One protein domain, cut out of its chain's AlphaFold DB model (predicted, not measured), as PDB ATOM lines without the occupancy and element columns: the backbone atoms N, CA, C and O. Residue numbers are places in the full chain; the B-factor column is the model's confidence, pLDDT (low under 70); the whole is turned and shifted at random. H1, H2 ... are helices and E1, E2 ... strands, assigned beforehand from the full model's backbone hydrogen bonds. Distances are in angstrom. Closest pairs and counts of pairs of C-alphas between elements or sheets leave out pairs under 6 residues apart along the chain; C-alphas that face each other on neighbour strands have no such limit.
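AT A GLANCE: This is residues 2 to 75 of the 79 residues of an uncharacterized protein of Thalassomonas actiniarum (UniProt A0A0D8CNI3). A long helix, H1, sticks out with its residues 2 to 22 from one end of a small, twisted sheet of four strands, and this arm makes the whole a rod. The sheet is a single layer with no named helix on it. The printed part has 74 residues, with H1, E1, E2, E3 and E4 in that order along the chain; the sheet's order is E3, E2, E1, E4, all antiparallel, and the class is mixed, helices and strands. It is extended, with a radius of gyration of the C-alphas of 19.7 A and spans of 66 by 17 by 15 A.

HOW THE PARTS SIT: H1, residues 2 to 26, is not on the sheet, and 20 of its 21 O i to N i+4 pairs are within hydrogen-bond range. A tight link leads to E1, residues 28 to 35. E2, residues 43 to 50, forms a hairpin with E1, with N 32 and O 47 2.8 A apart. E3, residues 58 to 61, forms a hairpin with E2, with N 60 and O 46 2.8 A apart; E1, E2 and E3 are a meander, each strand the antiparallel neighbour of the one before. E4, residues 66 to 74, is E1's other neighbour, with N 70 and O 31 2.8 A apart, and completes a Greek key, a meander whose first strand neighbours the fourth. The closest C-alphas of H1 and E4, Tyr 25 and Ser 74, are 6.4 A apart.

IN THESE COORDINATES: H1 begins at C-alpha 2, (99.814, 87.039, 157.069), and is 36.6 A long. E1 measures 22.5 A, E2 20.5 A, E3 10.3 A and E4 25.0 A, ending at C-alpha 74, (105.411, 68.895, 120.566).

THE WHOLE: The C-alphas farthest apart, Lys 2 and Ser 39, are 67.1 A apart. The printed part has no cut and no long link. Of its residues 25 are under pLDDT 70: 2 to 10, 12, 14 to 26, 54 and 56.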
ATOM      1  N   LYS A   2      99.664  88.454 157.502       56.16
ATOM      2  CA  LYS A   2      99.814  87.039 157.069       56.16
ATOM      3  C   LYS A   2      98.985  86.626 155.833       56.16
ATOM      4  O   LYS A   2      99.375  85.716 155.112       56.16
ATOM      5  N   THR A   3      97.849  87.272 155.576       62.00
ATOM      6  CA  THR A   3      96.936  86.955 154.457       62.00
ATOM      7  C   THR A   3      97.403  87.505 153.109       62.00
ATOM      8  O   THR A   3      97.208  86.857 152.086       62.00
ATOM      9  N   VAL A   4      98.061  88.666 153.105       64.06
ATOM     10  CA  VAL A   4      98.592  89.309 151.891       64.06
ATOM     11  C   VAL A   4      99.763  88.504 151.327       64.06
ATOM     12  O   VAL A   4      99.806  88.245 150.130       64.06
ATOM     13  N   LEU A   5     100.640  88.002 152.202       66.31
ATOM     14  CA  LEU A   5     101.761  87.144 151.811       66.31
ATOM     15  C   LEU A   5     101.287  85.816 151.192       66.31
ATOM     16  O   LEU A   5     101.823  85.382 150.177       66.31
ATOM     17  N   LYS A   6     100.229  85.204 151.747       65.69
ATOM     18  CA  LYS A   6      99.618  83.983 151.191       65.69
ATOM     19  C   LYS A   6      99.009  84.211 149.803       65.69
ATOM     20  O   LYS A   6      99.160  83.362 148.931       65.69
ATOM     21  N   LYS A   7      98.350  85.356 149.584       63.56
ATOM     22  CA  LYS A   7      97.801  85.718 148.267       63.56
ATOM     23  C   LYS A   7      98.904  85.976 147.236       63.56
ATOM     24  O   LYS A   7      98.804  85.477 146.123       63.56
ATOM     25  N   ALA A   8      99.965  86.689 147.615       65.50
ATOM     26  CA  ALA A   8     101.105  86.934 146.732       65.50
ATOM     27  C   ALA A   8     101.810  85.629 146.326       65.50
ATOM     28  O   ALA A   8     102.110  85.434 145.151       65.50
ATOM     29  N   ALA A   9     101.994  84.702 147.272       68.56
ATOM     30  CA  ALA A   9     102.567  83.389 146.987       68.56
ATOM     31  C   ALA A   9     101.702  82.578 146.007       68.56
ATOM     32  O   ALA A   9     102.233  81.997 145.067       68.56
ATOM     33  N   ALA A  10     100.375  82.579 146.170       69.31
ATOM     34  CA  ALA A  10      99.474  81.872 145.258       69.31
ATOM     35  C   ALA A  10      99.529  82.425 143.822       69.31
ATOM     36  O   ALA A  10      99.555  81.653 142.867       69.31
ATOM     37  N   ILE A  11      99.602  83.752 143.667       71.06
ATOM     38  CA  ILE A  11      99.728  84.403 142.355       71.06
ATOM     39  C   ILE A  11     101.075  84.062 141.709       71.06
ATOM     40  O   ILE A  11     101.118  83.728 140.528       71.06
ATOM     41  N   ALA A  12     102.163  84.090 142.484       66.31
ATOM     42  CA  ALA A  12     103.490  83.731 141.991       66.31
ATOM     43  C   ALA A  12     103.556  82.263 141.538       66.31
ATOM     44  O   ALA A  12     104.056  81.977 140.453       66.31
ATOM     45  N   VAL A  13     102.999  81.339 142.327       72.44
ATOM     46  CA  VAL A  13     102.949  79.910 141.973       72.44
ATOM     47  C   VAL A  13     102.107  79.688 140.717       72.44
ATOM     48  O   VAL A  13     102.528  78.946 139.831       72.44
ATOM     49  N   ALA A  14     100.957  80.357 140.598       69.31
ATOM     50  CA  ALA A  14     100.132  80.273 139.398       69.31
ATOM     51  C   ALA A  14     100.895  80.780 138.164       69.31
ATOM     52  O   ALA A  14     100.991  80.057 137.177       69.31
ATOM     53  N   ALA A  15     101.506  81.966 138.237       59.66
ATOM     54  CA  ALA A  15     102.278  82.542 137.135       59.66
ATOM     55  C   ALA A  15     103.427  81.625 136.687       59.66
ATOM     56  O   ALA A  15     103.560  81.349 135.497       59.66
ATOM     57  N   LEU A  16     104.197  81.079 137.633       66.06
ATOM     58  CA  LEU A  16     105.271  80.125 137.340       66.06
ATOM     59  C   LEU A  16     104.740  78.840 136.687       66.06
ATOM     60  O   LEU A  16     105.360  78.322 135.760       66.06
ATOM     61  N   SER A  17     103.574  78.358 137.123       63.53
ATOM     62  CA  SER A  17     102.934  77.169 136.546       63.53
ATOM     63  C   SER A  17     102.479  77.414 135.107       63.53
ATOM     64  O   SER A  17     102.706  76.570 134.240       63.53
ATOM     65  N   PHE A  18     101.894  78.585 134.824       61.47
ATOM     66  CA  PHE A  18     101.494  78.967 133.469       61.47
ATOM     67  C   PHE A  18     102.700  79.142 132.547       61.47
ATOM     68  O   PHE A  18     102.671  78.651 131.417       61.47
ATOM     69  N   SER A  19     103.773  79.780 133.018       62.72
ATOM     70  CA  SER A  19     105.013  79.914 132.248       62.72
ATOM     71  C   SER A  19     105.618  78.548 131.928       62.72
ATOM     72  O   SER A  19     105.972  78.293 130.781       62.72
ATOM     73  N   TYR A  20     105.673  77.641 132.906       61.12
ATOM     74  CA  TYR A  20     106.192  76.290 132.702       61.12
ATOM     75  C   TYR A  20     105.345  75.482 131.711       61.12
ATOM     76  O   TYR A  20     105.885  74.927 130.758       61.12
ATOM     77  N   ALA A  21     104.019  75.469 131.872       59.91
ATOM     78  CA  ALA A  21     103.124  74.780 130.944       59.91
ATOM     79  C   ALA A  21     103.252  75.340 129.517       59.91
ATOM     80  O   ALA A  21     103.392  74.575 128.567       59.91
ATOM     81  N   SER A  22     103.292  76.668 129.370       59.19
ATOM     82  CA  SER A  22     103.493  77.330 128.073       59.19
ATOM     83  C   SER A  22     104.821  76.925 127.431       59.19
ATOM     84  O   SER A  22     104.858  76.626 126.240       59.19
ATOM     85  N   HIS A  23     105.898  76.839 128.220       60.38
ATOM     86  CA  HIS A  23     107.190  76.339 127.753       60.38
ATOM     87  C   HIS A  23     107.118  74.881 127.293       60.38
ATOM     88  O   HIS A  23     107.668  74.560 126.243       60.38
ATOM     89  N   VAL A  24     106.425  74.004 128.023       60.00
ATOM     90  CA  VAL A  24     106.273  72.588 127.644       60.00
ATOM     91  C   VAL A  24     105.462  72.436 126.353       60.00
ATOM     92  O   VAL A  24     105.857  71.664 125.482       60.00
ATOM     93  N   TYR A  25     104.381  73.203 126.179       59.22
ATOM     94  CA  TYR A  25     103.582  73.191 124.945       59.22
ATOM     95  C   TYR A  25     104.321  73.786 123.739       59.22
ATOM     96  O   TYR A  25     104.119  73.327 122.617       59.22
ATOM     97  N   ALA A  26     105.192  74.772 123.964       61.47
ATOM     98  CA  ALA A  26     106.038  75.355 122.925       61.47
ATOM     99  C   ALA A  26     107.319  74.546 122.651       61.47
ATOM    100  O   ALA A  26     108.017  74.830 121.679       61.47
ATOM    101  N   SER A  27     107.646  73.559 123.490       70.94
ATOM    102  CA  SER A  27     108.811  72.697 123.301       70.94
ATOM    103  C   SER A  27     108.497  71.565 122.325       70.94
ATOM    104  O   SER A  27     107.392  71.019 122.305       70.94
ATOM    105  N   TYR A  28     109.490  71.181 121.530       77.44
ATOM    106  CA  TYR A  28     109.387  70.136 120.513       77.44
ATOM    107  C   TYR A  28     110.684  69.332 120.432       77.44
ATOM    108  O   TYR A  28     111.750  69.774 120.869       77.44
ATOM    109  N   TRP A  29     110.591  68.141 119.853       82.50
ATOM    110  CA  TRP A  29     111.771  67.405 119.415       82.50
ATOM    111  C   TRP A  29     112.270  68.013 118.105       82.50
ATOM    112  O   TRP A  29     111.477  68.250 117.196       82.50
ATOM    113  N   LEU A  30     113.568  68.281 118.000       86.25
ATOM    114  CA  LEU A  30     114.197  68.638 116.731       86.25
ATOM    115  C   LEU A  30     115.163  67.543 116.321       86.25
ATOM    116  O   LEU A  30     115.985  67.114 117.128       86.25
ATOM    117  N   THR A  31     115.127  67.178 115.050       89.44
ATOM    118  CA  THR A  31     116.172  66.370 114.429       89.44
ATOM    119  C   THR A  31     116.879  67.223 113.392       89.44
ATOM    120  O   THR A  31     116.243  67.784 112.503       89.44
ATOM    121  N   VAL A  32     118.194  67.351 113.518       91.56
ATOM    122  CA  VAL A  32     119.053  67.986 112.519       91.56
ATOM    123  C   VAL A  32     119.823  66.883 111.813       91.56
ATOM    124  O   VAL A  32     120.664  66.234 112.428       91.56
ATOM    125  N   THR A  33     119.545  66.667 110.534       94.44
ATOM    126  CA  THR A  33     120.248  65.679 109.707       94.44
ATOM    127  C   THR A  33     121.300  66.398 108.872       94.44
ATOM    128  O   THR A  33     120.975  67.353 108.163       94.44
ATOM    129  N   TYR A  34     122.551  65.955 108.967       95.31
ATOM    130  CA  TYR A  34     123.704  66.500 108.253       95.31
ATOM    131  C   TYR A  34     124.028  65.654 107.025       95.31
ATOM    132  O   TYR A  34     123.990  64.421 107.071       95.31
ATOM    133  N   TYR A  35     124.389  66.326 105.940       96.25
ATOM    134  CA  TYR A  35     124.669  65.722 104.643       96.25
ATOM    135  C   TYR A  35     126.096  66.029 104.193       96.25
ATOM    136  O   TYR A  35     126.684  67.037 104.593       96.25
ATOM    137  N   SER A  36     126.667  65.153 103.369       95.44
ATOM    138  CA  SER A  36     128.020  65.343 102.829       95.44
ATOM    139  C   SER A  36     128.121  66.569 101.914       95.44
ATOM    140  O   SER A  36     129.171  67.209 101.867       95.44
ATOM    141  N   ASP A  37     127.040  66.905 101.207       92.50
ATOM    142  CA  ASP A  37     127.014  67.933 100.172       92.50
ATOM    143  C   ASP A  37     125.647  68.641 100.047       92.50
ATOM    144  O   ASP A  37     124.651  68.285 100.684       92.50
ATOM    145  N   ALA A  38     125.595  69.648  99.170       90.81
ATOM    146  CA  ALA A  38     124.392  70.429  98.878       90.81
ATOM    147  C   ALA A  38     123.305  69.658  98.102       90.81
ATOM    148  O   ALA A  38     122.221  70.203  97.891       90.81
ATOM    149  N   SER A  39     123.569  68.424  97.655       92.94
ATOM    150  CA  SER A  39     122.553  67.582  97.011       92.94
ATOM    151  C   SER A  39     121.628  66.922  98.037       92.94
ATOM    152  O   SER A  39     120.546  66.456  97.678       92.94
ATOM    153  N   TYR A  40     122.021  66.919  99.319       89.06
ATOM    154  CA  TYR A  40     121.288  66.292 100.421       89.06
ATOM    155  C   TYR A  40     120.980  64.802 100.175       89.06
ATOM    156  O   TYR A  40     119.944  64.300 100.616       89.06
ATOM    157  N   SER A  41     121.852  64.100  99.445       91.81
ATOM    158  CA  SER A  41     121.644  62.703  99.035       91.81
ATOM    159  C   SER A  41     122.226  61.686 100.019       91.81
ATOM    160  O   SER A  41     121.647  60.617 100.205       91.81
ATOM    161  N   GLN A  42     123.332  62.022 100.691       94.88
ATOM    162  CA  GLN A  42     124.007  61.142 101.643       94.88
ATOM    163  C   GLN A  42     124.040  61.761 103.041       94.88
ATOM    164  O   GLN A  42     124.623  62.825 103.248       94.88
ATOM    165  N   VAL A  43     123.445  61.058 104.006       95.44
ATOM    166  CA  VAL A  43     123.483  61.421 105.429       95.44
ATOM    167  C   VAL A  43     124.839  61.035 106.020       95.44
ATOM    168  O   VAL A  43     125.310  59.914 105.824       95.44
ATOM    169  N   VAL A  44     125.464  61.963 106.746       96.25
ATOM    170  CA  VAL A  44     126.783  61.777 107.388       96.25
ATOM    171  C   VAL A  44     126.759  61.990 108.899       96.25
ATOM    172  O   VAL A  44     127.731  61.669 109.585       96.25
ATOM    173  N   GLY A  45     125.663  62.522 109.432       94.06
ATOM    174  CA  GLY A  45     125.485  62.719 110.859       94.06
ATOM    175  C   GLY A  45     124.076  63.171 111.194       94.06
ATOM    176  O   GLY A  45     123.331  63.631 110.330       94.06
ATOM    177  N   GLU A  46     123.725  63.067 112.467       93.00
ATOM    178  CA  GLU A  46     122.429  63.487 112.986       93.00
ATOM    179  C   GLU A  46     122.571  64.064 114.387       93.00
ATOM    180  O   GLU A  46     123.390  63.608 115.184       93.00
ATOM    181  N   ARG A  47     121.741  65.054 114.702       90.06
ATOM    182  CA  ARG A  47     121.587  65.593 116.047       90.06
ATOM    183  C   ARG A  47     120.127  65.565 116.452       90.06
ATOM    184  O   ARG A  47     119.300  66.191 115.797       90.06
ATOM    185  N   ILE A  48     119.825  64.908 117.566       88.31
ATOM    186  CA  ILE A  48     118.464  64.840 118.107       88.31
ATOM    187  C   ILE A  48     118.405  65.713 119.353       88.31
ATOM    188  O   ILE A  48     118.998  65.380 120.374       88.31
ATOM    189  N   MET A  49     117.694  66.835 119.280       85.81
ATOM    190  CA  MET A  49     117.529  67.775 120.385       85.81
ATOM    191  C   MET A  49     116.167  67.591 121.045       85.81
ATOM    192  O   MET A  49     115.117  67.814 120.441       85.81
ATOM    193  N   ASN A  50     116.197  67.232 122.326       81.50
ATOM    194  CA  ASN A  50     115.015  67.173 123.169       81.50
ATOM    195  C   ASN A  50     114.845  68.503 123.915       81.50
ATOM    196  O   ASN A  50     115.295  68.661 125.056       81.50
ATOM    197  N   LEU A  51     114.168  69.461 123.276       77.56
ATOM    198  CA  LEU A  51     113.908  70.760 123.897       77.56
ATOM    199  C   LEU A  51     112.854  70.680 125.012       77.56
ATOM    200  O   LEU A  51     112.798  71.585 125.837       77.56
ATOM    201  N   CYS A  52     112.100  69.574 125.126       75.38
ATOM    202  CA  CYS A  52     111.105  69.361 126.190       75.38
ATOM    203  C   CYS A  52     111.685  69.474 127.597       75.38
ATOM    204  O   CYS A  52     110.986  69.830 128.542       75.38
ATOM    205  N   ARG A  53     112.953  69.090 127.752       71.62
ATOM    206  CA  ARG A  53     113.656  69.067 129.039       71.62
ATOM    207  C   ARG A  53     114.882  69.980 129.049       71.62
ATOM    208  O   ARG A  53     115.727  69.840 129.924       71.62
ATOM    209  N   GLY A  54     114.993  70.886 128.070       66.25
ATOM    210  CA  GLY A  54     116.185  71.719 127.887       66.25
ATOM    211  C   GLY A  54     117.440  70.914 127.527       66.25
ATOM    212  O   GLY A  54     118.551  71.343 127.826       66.25
ATOM    213  N   GLY A  55     117.277  69.731 126.925       70.31
ATOM    214  CA  GLY A  55     118.389  68.872 126.540       70.31
ATOM    215  C   GLY A  55     119.130  69.431 125.329       70.31
ATOM    216  O   GLY A  55     118.520  69.784 124.319       70.31
ATOM    217  N   SER A  56     120.460  69.468 125.404       67.00
ATOM    218  CA  SER A  56     121.343  69.932 124.324       67.00
ATOM    219  C   SER A  56     121.420  68.976 123.123       67.00
ATOM    220  O   SER A  56     121.966  69.352 122.084       67.00
ATOM    221  N   GLY A  57     120.802  67.799 123.232       74.75
ATOM    222  CA  GLY A  57     120.694  66.797 122.182       74.75
ATOM    223  C   GLY A  57     121.985  66.039 121.905       74.75
ATOM    224  O   GLY A  57     123.071  66.612 121.961       74.75
ATOM    225  N   ASP A  58     121.852  64.759 121.574       80.81
ATOM    226  CA  ASP A  58     122.984  63.912 121.209       80.81
ATOM    227  C   ASP A  58     123.326  64.115 119.733       80.81
ATOM    228  O   ASP A  58     122.436  64.172 118.880       80.81
ATOM    229  N   VAL A  59     124.621  64.253 119.444       87.88
ATOM    230  CA  VAL A  59     125.161  64.334 118.082       87.88
ATOM    231  C   VAL A  59     125.820  63.004 117.752       87.88
ATOM    232  O   VAL A  59     126.646  62.508 118.518       87.88
ATOM    233  N   SER A  60     125.495  62.454 116.591       92.06
ATOM    234  CA  SER A  60     126.149  61.283 116.016       92.06
ATOM    235  C   SER A  60     126.723  61.618 114.639       92.06
ATOM    236  O   SER A  60     126.142  62.392 113.879       92.06
ATOM    237  N   GLY A  61     127.879  61.038 114.314       92.31
ATOM    238  CA  GLY A  61     128.530  61.224 113.016       92.31
ATOM    239  C   GLY A  61     129.204  62.589 112.841       92.31
ATOM    240  O   GLY A  61     129.776  63.142 113.779       92.31
ATOM    241  N   THR A  62     129.178  63.100 111.608       92.62
ATOM    242  CA  THR A  62     129.892  64.318 111.197       92.62
ATOM    243  C   THR A  62     128.937  65.499 111.056       92.62
ATOM    244  O   THR A  62     127.917  65.405 110.377       92.62
ATOM    245  N   VAL A  63     129.299  66.634 111.656       91.75
ATOM    246  CA  VAL A  63     128.574  67.902 111.505       91.75
ATOM    247  C   VAL A  63     129.074  68.625 110.260       91.75
ATOM    248  O   VAL A  63     130.275  68.834 110.097       91.75
ATOM    249  N   THR A  64     128.150  69.044 109.400       93.00
ATOM    250  CA  THR A  64     128.449  69.782 108.167       93.00
ATOM    251  C   THR A  64     127.547  71.010 108.030       93.00
ATOM    252  O   THR A  64     126.560  71.173 108.750       93.00
ATOM    253  N   SER A  65     127.876  71.898 107.093       92.50
ATOM    254  CA  SER A  65     127.062  73.072 106.747       92.50
ATOM    255  C   SER A  65     125.808  72.728 105.933       92.50
ATOM    256  O   SER A  65     124.916  73.567 105.820       92.50
ATOM    257  N   TYR A  66     125.712  71.512 105.389       93.00
ATOM    258  CA  TYR A  66     124.549  71.039 104.640       93.00
ATOM    259  C   TYR A  66     123.651  70.241 105.572       93.00
ATOM    260  O   TYR A  66     123.931  69.086 105.879       93.00
ATOM    261  N   TYR A  67     122.574  70.857 106.049       93.19
ATOM    262  CA  TYR A  67     121.683  70.217 107.008       93.19
ATOM    263  C   TYR A  67     120.214  70.470 106.697       93.19
ATOM    264  O   TYR A  67     119.847  71.469 106.074       93.19
ATOM    265  N   LYS A  68     119.365  69.562 107.172       91.81
ATOM    266  CA  LYS A  68     117.916  69.751 107.230       91.81
ATOM    267  C   LYS A  68     117.462  69.646 108.673       91.81
ATOM    268  O   LYS A  68     117.957  68.808 109.420       91.81
ATOM    269  N   VAL A  69     116.528  70.511 109.051       90.19
ATOM    270  CA  VAL A  69     115.905  70.493 110.374       90.19
ATOM    271  C   VAL A  69     114.495  69.954 110.224       90.19
ATOM    272  O   VAL A  69     113.698  70.488 109.454       90.19
ATOM    273  N   THR A  70     114.189  68.904 110.969       89.38
ATOM    274  CA  THR A  70     112.855  68.327 111.062       89.38
ATOM    275  C   THR A  70     112.320  68.566 112.462       89.38
ATOM    276  O   THR A  70     112.960  68.227 113.457       89.38
ATOM    277  N   GLN A  71     111.135  69.164 112.530       82.94
ATOM    278  CA  GLN A  71     110.408  69.334 113.776       82.94
ATOM    279  C   GLN A  71     109.557  68.088 114.026       82.94
ATOM    280  O   GLN A  71     108.702  67.732 113.217       82.94
ATOM    281  N   GLY A  72     109.832  67.411 115.135       78.56
ATOM    282  CA  GLY A  72     109.027  66.317 115.653       78.56
ATOM    283  C   GLY A  72     107.813  66.814 116.449       78.56
ATOM    284  O   GLY A  72     107.549  68.019 116.512       78.56
ATOM    285  N   PRO A  73     107.063  65.896 117.078       73.88
ATOM    286  CA  PRO A  73     105.887  66.247 117.865       73.88
ATOM    287  C   PRO A  73     106.238  67.189 119.024       73.88
ATOM    288  O   PRO A  73     107.340  67.143 119.588       73.88
ATOM    289  N   SER A  74     105.283  68.049 119.383       72.56
ATOM    290  CA  SER A  74     105.411  68.895 120.566       72.56
ATOM    291  C   SER A  74     105.324  68.053 121.836       72.56
ATOM    292  O   SER A  74     104.625  67.043 121.908       72.56
ATOM    293  N   CYS A  75     106.046  68.484 122.862       74.44
ATOM    294  CA  CYS A  75     106.186  67.749 124.117       74.44
ATOM    295  C   CYS A  75     104.885  67.694 124.932       74.44
ATOM    296  O   CYS A  75     104.748  66.852 125.815       74.44
TER     297      CYS A  75